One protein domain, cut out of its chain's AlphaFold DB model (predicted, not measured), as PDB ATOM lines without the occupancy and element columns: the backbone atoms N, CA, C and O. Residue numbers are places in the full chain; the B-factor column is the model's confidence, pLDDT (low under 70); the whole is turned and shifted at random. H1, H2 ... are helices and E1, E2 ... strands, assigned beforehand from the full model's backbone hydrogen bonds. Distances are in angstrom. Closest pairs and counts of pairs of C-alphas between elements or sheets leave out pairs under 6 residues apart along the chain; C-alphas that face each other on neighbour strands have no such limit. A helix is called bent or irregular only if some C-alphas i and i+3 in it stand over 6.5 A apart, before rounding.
ATOM      1  N   ILE A  78     153.160 186.910  93.617       55.53
ATOM      2  CA  ILE A  78     152.384 187.169  94.843       55.53
ATOM      3  C   ILE A  78     151.890 185.857  95.455       55.53
ATOM      4  O   ILE A  78     151.910 185.697  96.672       55.53
ATOM      5  N   PHE A  79     151.484 184.887  94.635       59.38
ATOM      6  CA  PHE A  79     150.990 183.576  95.084       59.38
ATOM      7  C   PHE A  79     151.973 182.452  94.741       59.38
ATOM      8  O   PHE A  79     151.557 181.302  94.642       59.38
ATOM      9  N   ALA A  80     153.253 182.806  94.562       49.94
ATOM     10  CA  ALA A  80     154.320 182.047  93.900       49.94
ATOM     11  C   ALA A  80     154.548 180.588  94.360       49.94
ATOM     12  O   ALA A  80     155.310 179.875  93.717       49.94
ATOM     13  N   ASP A  81     153.861 180.116  95.399       54.06
ATOM     14  CA  ASP A  81     153.995 178.766  95.947       54.06
ATOM     15  C   ASP A  81     152.706 177.921  95.882       54.06
ATOM     16  O   ASP A  81     152.710 176.782  96.347       54.06
ATOM     17  N   ASP A  82     151.602 178.421  95.305       60.19
ATOM     18  CA  ASP A  82     150.324 177.695  95.336       60.19
ATOM     19  C   ASP A  82     149.508 177.836  94.035       60.19
ATOM     20  O   ASP A  82     148.677 178.734  93.848       60.19
ATOM     21  N   ALA A  83     149.753 176.906  93.103       61.97
ATOM     22  CA  ALA A  83     149.086 176.833  91.799       61.97
ATOM     23  C   ALA A  83     147.548 176.769  91.904       61.97
ATOM     24  O   ALA A  83     146.844 177.209  90.988       61.97
ATOM     25  N   ASP A  84     147.019 176.283  93.029       64.94
ATOM     26  CA  ASP A  84     145.581 176.208  93.268       64.94
ATOM     27  C   ASP A  84     144.955 177.589  93.502       64.94
ATOM     28  O   ASP A  84     143.802 177.815  93.128       64.94
ATOM     29  N   ILE A  85     145.700 178.530  94.090       66.00
ATOM     30  CA  ILE A  85     145.235 179.901  94.349       66.00
ATOM     31  C   ILE A  85     145.153 180.671  93.033       66.00
ATOM     32  O   ILE A  85     144.130 181.297  92.733       66.00
ATOM     33  N   ALA A  86     146.201 180.568  92.211       65.56
ATOM     34  CA  ALA A  86     146.228 181.150  90.875       65.56
ATOM     35  C   ALA A  86     145.038 180.654  90.040       65.56
ATOM     36  O   ALA A  86     144.328 181.455  89.431       65.56
ATOM     37  N   ALA A  87     144.759 179.347  90.076       70.12
ATOM     38  CA  ALA A  87     143.621 178.753  89.380       70.12
ATOM     39  C   ALA A  87     142.266 179.219  89.945       70.12
ATOM     40  O   ALA A  87     141.361 179.543  89.173       70.12
ATOM     41  N   ALA A  88     142.122 179.296  91.273       70.75
ATOM     42  CA  ALA A  88     140.880 179.710  91.923       70.75
ATOM     43  C   ALA A  88     140.488 181.159  91.588       70.75
ATOM     44  O   ALA A  88     139.300 181.453  91.435       70.75
ATOM     45  N   PHE A  89     141.469 182.056  91.442       74.31
ATOM     46  CA  PHE A  89     141.230 183.494  91.281       74.31
ATOM     47  C   PHE A  89     141.601 184.066  89.905       74.31
ATOM     48  O   PHE A  89     141.367 185.252  89.683       74.31
ATOM     49  N   ALA A  90     142.078 183.257  88.951       68.75
ATOM     50  CA  ALA A  90     142.520 183.695  87.615       68.75
ATOM     51  C   ALA A  90     141.534 184.622  86.874       68.75
ATOM     52  O   ALA A  90     141.943 185.493  86.112       68.75
ATOM     53  N   GLY A  91     140.225 184.447  87.087       68.38
ATOM     54  CA  GLY A  91     139.170 185.261  86.472       68.38
ATOM     55  C   GLY A  91     138.764 186.507  87.268       68.38
ATOM     56  O   GLY A  91     137.679 187.060  87.033       68.38
ATOM     57  N   ARG A  92     139.533 186.914  88.285       77.50
ATOM     58  CA  ARG A  92     139.266 188.123  89.073       77.50
ATOM     59  C   ARG A  92     140.087 189.315  88.563       77.50
ATOM     60  O   ARG A  92     141.198 189.141  88.075       77.50
ATOM     61  N   PRO A  93     139.520 190.531  88.599       76.19
ATOM     62  CA  PRO A  93     140.285 191.740  88.334       76.19
ATOM     63  C   PRO A  93     141.217 192.051  89.511       76.19
ATOM     64  O   PRO A  93     140.810 191.936  90.670       76.19
ATOM     65  N   LEU A  94     142.437 192.482  89.192       83.06
ATOM     66  CA  LEU A  94     143.372 193.079  90.138       83.06
ATOM     67  C   LEU A  94     143.207 194.598  90.105       83.06
ATOM     68  O   LEU A  94     143.090 195.196  89.031       83.06
ATOM     69  N   PHE A  95     143.191 195.223  91.271       86.25
ATOM     70  CA  PHE A  95     143.166 196.674  91.409       86.25
ATOM     71  C   PHE A  95     144.519 197.158  91.907       86.25
ATOM     72  O   PHE A  95     145.185 196.460  92.657       86.25
ATOM     73  N   PHE A  96     144.922 198.350  91.496       88.38
ATOM     74  CA  PHE A  96     146.059 199.023  92.102       88.38
ATOM     75  C   PHE A  96     145.585 199.634  93.420       88.38
ATOM     76  O   PHE A  96     144.780 200.564  93.398       88.38
ATOM     77  N   GLY A  97     146.022 199.072  94.545       87.75
ATOM     78  CA  GLY A  97     145.627 199.479  95.889       87.75
ATOM     79  C   GLY A  97     146.483 200.603  96.468       87.75
ATOM     80  O   GLY A  97     145.996 201.320  97.341       87.75
ATOM     81  N   GLY A  98     147.699 200.826  95.963       90.25
ATOM     82  CA  GLY A  98     148.533 201.963  96.349       90.25
ATOM     83  C   GLY A  98     150.025 201.773  96.061       90.25
ATOM     84  O   GLY A  98     150.417 200.759  95.499       90.25
ATOM     85  N   PRO A  99     150.865 202.767  96.406       87.50
ATOM     86  CA  PRO A  99     152.277 202.799  96.016       87.50
ATOM     87  C   PRO A  99     153.203 201.894  96.834       87.50
ATOM     88  O   PRO A  99     154.339 201.689  96.421       87.50
ATOM     89  N   LEU A 100     152.773 201.417  98.005       87.88
ATOM     90  CA  LEU A 100     153.582 200.526  98.838       87.88
ATOM     91  C   LEU A 100     153.349 199.078  98.423       87.88
ATOM     92  O   LEU A 100     152.198 198.673  98.296       87.88
ATOM     93  N   GLU A 101     154.427 198.314  98.257       85.00
ATOM     94  CA  GLU A 101     154.389 196.909  97.841       85.00
ATOM     95  C   GLU A 101     153.848 196.013  98.963       85.00
ATOM     96  O   GLU A 101     154.499 195.816  99.985       85.00
ATOM     97  N   GLU A 102     152.644 195.482  98.769       84.62
ATOM     98  CA  GLU A 102     152.023 194.423  99.571       84.62
ATOM     99  C   GLU A 102     150.780 193.937  98.822       84.62
ATOM    100  O   GLU A 102     150.239 194.655  97.987       84.62
ATOM    101  N   CYS A 103     150.279 192.744  99.111       83.06
ATOM    102  CA  CYS A 103     149.065 192.240  98.483       83.06
ATOM    103  C   CYS A 103     147.927 192.117  99.476       83.06
ATOM    104  O   CYS A 103     147.999 191.366 100.449       83.06
ATOM    105  N   PHE A 104     146.838 192.814  99.170       88.00
ATOM    106  CA  PHE A 104     145.622 192.798  99.964       88.00
ATOM    107  C   PHE A 104     144.485 192.154  99.184       88.00
ATOM    108  O   PHE A 104     144.360 192.296  97.967       88.00
ATOM    109  N   PHE A 105     143.590 191.489  99.899       88.12
ATOM    110  CA  PHE A 105     142.278 191.159  99.372       88.12
ATOM    111  C   PHE A 105     141.199 191.641 100.325       88.12
ATOM    112  O   PHE A 105     141.361 191.626 101.543       88.12
ATOM    113  N   ILE A 106     140.081 192.055  99.745       88.25
ATOM    114  CA  ILE A 106     138.857 192.347 100.472       88.25
ATOM    115  C   ILE A 106     137.858 191.251 100.152       88.25
ATOM    116  O   ILE A 106     137.631 190.920  98.984       88.25
ATOM    117  N   LEU A 107     137.240 190.732 101.203       85.75
ATOM    118  CA  LEU A 107     136.090 189.864 101.129       85.75
ATOM    119  C   LEU A 107     134.837 190.657 101.488       85.75
ATOM    120  O   LEU A 107     134.706 191.191 102.591       85.75
ATOM    121  N   GLY A 108     133.922 190.724 100.530       74.69
ATOM    122  CA  GLY A 108     132.637 191.382 100.687       74.69
ATOM    123  C   GLY A 108     131.669 190.663 101.610       74.69
ATOM    124  O   GLY A 108     131.719 189.434 101.705       74.69
ATOM    125  N   PRO A 109     130.696 191.398 102.175       64.25
ATOM    126  CA  PRO A 109     129.555 190.763 102.794       64.25
ATOM    127  C   PRO A 109     128.827 189.969 101.727       64.25
ATOM    128  O   PRO A 109     128.331 190.517 100.737       64.25
ATOM    129  N   ARG A 110     128.747 188.656 101.941       58.50
ATOM    130  CA  ARG A 110     127.831 187.815 101.185       58.50
ATOM    131  C   ARG A 110     126.439 188.387 101.422       58.50
ATOM    132  O   ARG A 110     126.051 188.570 102.577       58.50
ATOM    133  N   ALA A 111     125.694 188.673 100.353       46.56
ATOM    134  CA  ALA A 111     124.266 188.938 100.476       46.56
ATOM    135  C   ALA A 111     123.694 187.771 101.278       46.56
ATOM    136  O   ALA A 111     123.748 186.631 100.809       46.56
ATOM    137  N   ALA A 122     133.849 186.033 109.848       73.62
ATOM    138  CA  ALA A 122     134.150 186.627 111.153       73.62
ATOM    139  C   ALA A 122     134.400 185.552 112.229       73.62
ATOM    140  O   ALA A 122     135.318 185.664 113.036       73.62
ATOM    141  N   ARG A 123     133.642 184.444 112.196       70.62
ATOM    142  CA  ARG A 123     133.831 183.309 113.122       70.62
ATOM    143  C   ARG A 123     135.149 182.558 112.944       70.62
ATOM    144  O   ARG A 123     135.564 181.873 113.874       70.62
ATOM    145  N   THR A 124     135.785 182.640 111.777       76.00
ATOM    146  CA  THR A 124     137.088 181.997 111.571       76.00
ATOM    147  C   THR A 124     138.220 182.732 112.287       76.00
ATOM    148  O   THR A 124     139.220 182.101 112.611       76.00
ATOM    149  N   GLY A 125     138.077 184.043 112.529       77.88
ATOM    150  CA  GLY A 125     139.150 184.885 113.068       77.88
ATOM    151  C   GLY A 125     140.400 184.947 112.181       77.88
ATOM    152  O   GLY A 125     141.455 185.347 112.658       77.88
ATOM    153  N   LEU A 126     140.302 184.517 110.917       80.81
ATOM    154  CA  LEU A 126     141.434 184.443 109.988       80.81
ATOM    155  C   LEU A 126     141.736 185.782 109.310       80.81
ATOM    156  O   LEU A 126     142.844 185.973 108.815       80.81
ATOM    157  N   PHE A 127     140.752 186.683 109.261       86.19
ATOM    158  CA  PHE A 127     140.830 187.967 108.571       86.19
ATOM    159  C   PHE A 127     140.395 189.098 109.496       86.19
ATOM    160  O   PHE A 127     139.598 188.901 110.414       86.19
ATOM    161  N   GLU A 128     140.877 190.297 109.199       86.75
ATOM    162  CA  GLU A 128     140.553 191.498 109.955       86.75
ATOM    163  C   GLU A 128     139.249 192.111 109.434       86.75
ATOM    164  O   GLU A 128     139.101 192.402 108.245       86.75
ATOM    165  N   GLU A 129     138.283 192.327 110.324       86.94
ATOM    166  CA  GLU A 129     137.003 192.942 109.966       86.94
ATOM    167  C   GLU A 129     137.170 194.457 109.824       86.94
ATOM    168  O   GLU A 129     137.539 195.124 110.787       86.94
ATOM    169  N   VAL A 130     136.903 195.017 108.641       86.19
ATOM    170  CA  VAL A 130     136.917 196.470 108.390       86.19
ATOM    171  C   VAL A 130     135.637 197.117 108.912       86.19
ATOM    172  O   VAL A 130     135.677 198.138 109.592       86.19
ATOM    173  N   MET A 131     134.504 196.516 108.562       83.25
ATOM    174  CA  MET A 131     133.145 196.917 108.928       83.25
ATOM    175  C   MET A 131     132.250 195.669 108.864       83.25
ATOM    176  O   MET A 131     132.665 194.699 108.232       83.25
ATOM    177  N   PRO A 132     131.026 195.685 109.426       79.31
ATOM    178  CA  PRO A 132     130.150 194.517 109.461       79.31
ATOM    179  C   PRO A 132     130.038 193.782 108.120       79.31
ATOM    180  O   PRO A 132     129.469 194.296 107.152       79.31
ATOM    181  N   GLY A 133     130.597 192.570 108.081       77.44
ATOM    182  CA  GLY A 133     130.584 191.686 106.916       77.44
ATOM    183  C   GLY A 133     131.646 191.969 105.845       77.44
ATOM    184  O   GLY A 133     131.734 191.224 104.876       77.44
ATOM    185  N   LEU A 134     132.472 193.002 105.999       84.50
ATOM    186  CA  LEU A 134     133.590 193.312 105.111       84.50
ATOM    187  C   LEU A 134     134.908 193.008 105.818       84.50
ATOM    188  O   LEU A 134     135.262 193.659 106.802       84.50
ATOM    189  N   HIS A 135     135.660 192.063 105.275       88.06
ATOM    190  CA  HIS A 135     136.919 191.612 105.855       88.06
ATOM    191  C   HIS A 135     138.068 191.880 104.893       88.06
ATOM    192  O   HIS A 135     137.868 191.880 103.678       88.06
ATOM    193  N   TYR A 136     139.271 192.085 105.419       90.38
ATOM    194  CA  TYR A 136     140.484 192.129 104.614       90.38
ATOM    195  C   TYR A 136     141.517 191.124 105.109       90.38
ATOM    196  O   TYR A 136     141.598 190.815 106.299       90.38
ATOM    197  N   GLY A 137     142.314 190.630 104.172       89.12
ATOM    198  CA  GLY A 137     143.475 189.802 104.450       89.12
ATOM    199  C   GLY A 137     144.650 190.196 103.568       89.12
ATOM    200  O   GLY A 137     144.510 190.963 102.612       89.12
ATOM    201  N   THR A 138     145.813 189.677 103.927       87.81
ATOM    202  CA  THR A 138     147.093 189.887 103.247       87.81
ATOM    203  C   THR A 138     147.535 188.621 102.516       87.81
ATOM    204  O   THR A 138     146.878 187.573 102.612       87.81
ATOM    205  N   ARG A 139     148.677 188.686 101.827       81.62
ATOM    206  CA  ARG A 139     149.324 187.542 101.172       81.62
ATOM    207  C   ARG A 139     149.424 186.308 102.074       81.62
ATOM    208  O   ARG A 139     149.130 185.208 101.623       81.62
ATOM    209  N   GLU A 140     149.751 186.468 103.351       82.69
ATOM    210  CA  GLU A 140     149.915 185.358 104.303       82.69
ATOM    211  C   GLU A 140     148.605 184.592 104.533       82.69
ATOM    212  O   GLU A 140     148.600 183.398 104.826       82.69
ATOM    213  N   THR A 141     147.476 185.281 104.386       84.81
ATOM    214  CA  THR A 141     146.143 184.739 104.672       84.81
ATOM    215  C   THR A 141     145.408 184.260 103.418       84.81
ATOM    216  O   THR A 141     144.344 183.642 103.518       84.81
ATOM    217  N   VAL A 142     145.972 184.480 102.224       81.88
ATOM    218  CA  VAL A 142     145.297 184.156 100.958       81.88
ATOM    219  C   VAL A 142     145.108 182.651 100.742       81.88
ATOM    220  O   VAL A 142     144.089 182.238 100.193       81.88
ATOM    221  N   GLY A 143     146.015 181.809 101.251       81.06
ATOM    222  CA  GLY A 143     145.838 180.352 101.222       81.06
ATOM    223  C   GLY A 143     144.619 179.902 102.032       81.06
ATOM    224  O   GLY A 143     143.814 179.093 101.573       81.06
ATOM    225  N   CYS A 144     144.397 180.520 103.196       84.00
ATOM    226  CA  CYS A 144     143.195 180.281 103.994       84.00
ATOM    227  C   CYS A 144     141.926 180.734 103.255       84.00
ATOM    228  O   CYS A 144     140.911 180.036 103.271       84.00
ATOM    229  N   ALA A 145     141.983 181.879 102.571       82.25
ATOM    230  CA  ALA A 145     140.885 182.368 101.741       82.25
ATOM    231  C   ALA A 145     140.554 181.416 100.579       82.25
ATOM    232  O   ALA A 145     139.377 181.145 100.326       82.25
ATOM    233  N   ALA A 146     141.572 180.866  99.913       79.88
ATOM    234  CA  ALA A 146     141.402 179.886  98.846       79.88
ATOM    235  C   ALA A 146     140.734 178.601  99.354       79.88
ATOM    236  O   ALA A 146     139.796 178.105  98.730       79.88
ATOM    237  N   GLU A 147     141.136 178.100 100.523       81.94
ATOM    238  CA  GLU A 147     140.507 176.937 101.156       81.94
ATOM    239  C   GLU A 147     139.035 177.185 101.516       81.94
ATOM    240  O   GLU A 147     138.175 176.332 101.273       81.94
ATOM    241  N   LEU A 148     138.702 178.368 102.039       81.88
ATOM    242  CA  LEU A 148     137.308 178.741 102.306       81.88
ATOM    243  C   LEU A 148     136.480 178.817 101.015       81.88
ATOM    244  O   LEU A 148     135.310 178.417 101.014       81.88
ATOM    245  N   ALA A 149     137.081 179.292  99.921       79.88
ATOM    246  CA  ALA A 149     136.441 179.343  98.612       79.88
ATOM    247  C   ALA A 149     136.217 177.937  98.031       79.88
ATOM    248  O   ALA A 149     135.110 177.626  97.591       79.88
ATOM    249  N   LYS A 150     137.222 177.052  98.112       78.75
ATOM    250  CA  LYS A 150     137.125 175.637  97.704       78.75
ATOM    251  C   LYS A 150     136.016 174.899  98.461       78.75
ATOM    252  O   LYS A 150     135.290 174.101  97.876       78.75
ATOM    253  N   ARG A 151     135.843 175.198  99.752       80.62
ATOM    254  CA  ARG A 151     134.788 174.624 100.610       80.62
ATOM    255  C   ARG A 151     133.402 175.247 100.397       80.62
ATOM    256  O   ARG A 151     132.444 174.808 101.028       80.62
ATOM    257  N   GLY A 152     133.276 176.275  99.553       75.75
ATOM    258  CA  GLY A 152     132.011 176.965  99.274       75.75
ATOM    259  C   GLY A 152     131.495 177.855 100.413       75.75
ATOM    260  O   GLY A 152     130.352 178.328 100.361       75.75
ATOM    261  N   VAL A 153     132.321 178.107 101.436       78.75
ATOM    262  CA  VAL A 153     131.985 179.008 102.553       78.75
ATOM    263  C   VAL A 153     131.865 180.444 102.038       78.75
ATOM    264  O   VAL A 153     130.918 181.158 102.375       78.75
ATOM    265  N   VAL A 154     132.779 180.825 101.146       78.12
ATOM    266  CA  VAL A 154     132.831 182.123 100.462       78.12
ATOM    267  C   VAL A 154     132.837 181.913  98.952       78.12
ATOM    268  O   VAL A 154     133.353 180.909  98.460       78.12
ATOM    269  N   GLY A 155     132.239 182.828  98.193       76.31
ATOM    270  CA  GLY A 155     132.296 182.780  96.742       76.31
ATOM    271  C   GLY A 155     133.578 183.426  96.232       76.31
ATOM    272  O   GLY A 155     133.950 184.506  96.671       76.31
ATOM    273  N   VAL A 156     134.200 182.845  95.203       76.69
ATOM    274  CA  VAL A 156     135.319 183.480  94.474       76.69
ATOM    275  C   VAL A 156     134.956 184.902  94.014       76.69
ATOM    276  O   VAL A 156     135.803 185.785  93.944       76.69
ATOM    277  N   ARG A 157     133.670 185.150  93.722       77.75
ATOM    278  CA  ARG A 157     133.162 186.455  93.270       77.75
ATOM    279  C   ARG A 157     133.095 187.519  94.363       77.75
ATOM    280  O   ARG A 157     132.993 188.690  94.009       77.75
ATOM    281  N   ASP A 158     133.161 187.112  95.626       79.88
ATOM    282  CA  ASP A 158     133.102 188.002  96.786       79.88
ATOM    283  C   ASP A 158     134.479 188.607  97.103       79.88
ATOM    284  O   ASP A 158     134.576 189.548  97.889       79.88
ATOM    285  N   PHE A 159     135.534 188.092  96.461       81.69
ATOM    286  CA  PHE A 159     136.895 188.590  96.582       81.69
ATOM    287  C   PHE A 159     137.195 189.705  95.589       81.69
ATOM    288  O   PHE A 159     136.880 189.625  94.395       81.69
ATOM    289  N   ARG A 160     137.919 190.703  96.087       85.44
ATOM    290  CA  ARG A 160     138.613 191.704  95.284       85.44
ATOM    291  C   ARG A 160     140.063 191.789  95.727       85.44
ATOM    292  O   ARG A 160     140.323 191.938  96.915       85.44
ATOM    293  N   PHE A 161     140.976 191.713  94.767       86.19
ATOM    294  CA  PHE A 161     142.414 191.745  95.009       86.19
ATOM    295  C   PHE A 161     142.984 193.122  94.700       86.19
ATOM    296  O   PHE A 161     142.548 193.783  93.751       86.19
ATOM    297  N   PHE A 162     143.968 193.513  95.495       88.00
ATOM    298  CA  PHE A 162     144.663 194.781  95.417       88.00
ATOM    299  C   PHE A 162     146.167 194.536  95.441       88.00
ATOM    300  O   PHE A 162     146.678 193.841  96.319       88.00
ATOM    301  N   ASP A 163     146.838 195.121  94.461       87.44
ATOM    302  CA  ASP A 163     148.283 195.219  94.378       87.44
ATOM    303  C   ASP A 163     148.722 196.551  94.983       87.44
ATOM    304  O   ASP A 163     148.377 197.630  94.490       87.44
ATOM    305  N   GLY A 164     149.407 196.452  96.107       88.06
ATOM    306  CA  GLY A 164     149.845 197.552  96.933       88.06
ATOM    307  C   GLY A 164     148.777 198.145  97.846       88.06
ATOM    308  O   GLY A 164     147.587 197.816  97.803       88.06
ATOM    309  N   PHE A 165     149.222 199.065  98.698       91.12
ATOM    310  CA  PHE A 165     148.370 199.816  99.615       91.12
ATOM    311  C   PHE A 165     148.868 201.249  99.804       91.12
ATOM    312  O   PHE A 165     149.995 201.614  99.459       91.12
ATOM    313  N   CYS A 166     147.996 202.083 100.352       91.88
ATOM    314  CA  CYS A 166     148.317 203.417 100.821       91.88
ATOM    315  C   CYS A 166     148.568 203.356 102.325       91.88
ATOM    316  O   CYS A 166     147.687 202.964 103.090       91.88
TER     317      CYS A 166
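This is residues 78 to 111 and 122 to 166 of the 215 residues of the protein "Hypothetical protein" of Miscanthus lutarioriparius (UniProt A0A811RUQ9). A strongly twisted sheet of five strands makes a wall, with helix H2 over one face along E2 and E4; the short helix H1 packs on H2, off the sheet. The printed part has 79 residues with two named helices and five named strands, in the order H1 E1 E2 E3 E4 H2 E5, class mixed. The mixed sheet runs E1 E5 E2 E4 E3. The whole is compact, with a radius of gyration of the C-alphas of 11.9 A, spanning 31 by 29 by 20 A.

H1, residues 83 to 89, touches residues 142 to 146 alone of H2, residues 139 to 150, about perpendicular at 73 degrees; the closest C-alphas, of Ile 85 and Ala 146, are 5.9 A apart. Edge strand E1, residues 94 to 96, is parallel to its neighbour E5, residues 159 to 166, with N 95 and O 161 within hydrogen-bond range at 2.9 A. E2, residues 100 to 107, is antiparallel to E5, with N 164 and O 102 at 2.7 A, and to E4, residues 134 to 138, with N 107 and O 135 at 2.8 A. Edge strand E3, residues 128 to 131, and E4 form a hairpin, with N 130 and O 134 at 2.8 A. H2 is on the sheet at a height of 8.6 A, over E2 and E4, along the strands at 12 degrees to E4 on the local plane; its closest C-alphas to E2 are those of Arg 139 and Cys 103, 5.4 A. E4, H2 and E5 form a split strand-helix-strand unit, two strands running the same way with E2 between them, its crossover right-handed. Every O i to N i+4 pair is within hydrogen-bond range in H1, and 6 of 8 in H2, which is irregular: C-alphas 140 and 143 are 7.2 A apart.

H1 begins at C-alpha 83, (149.086, 176.833, 91.799). E2 is 20.6 A long and bends by 50 degrees at residue 103; H2 is 17.4 A long. E5, 19.2 A long, bends by 75 degrees at residue 163 and ends at C-alpha 166, (148.317, 203.417, 100.821).

The C-alphas of Pro 99 and Arg 151, the two farthest apart, are 33.5 A apart. Residues 112 to 121 are not printed; C-alphas 111 and 122 are 14.7 A apart across this cut, in the link from E2 to E3. Of the links printed whole, none is long. The mean pLDDT of the printed part is 78.6, with residues 78 to 86, 90 to 91 and 109 to 111 under 70.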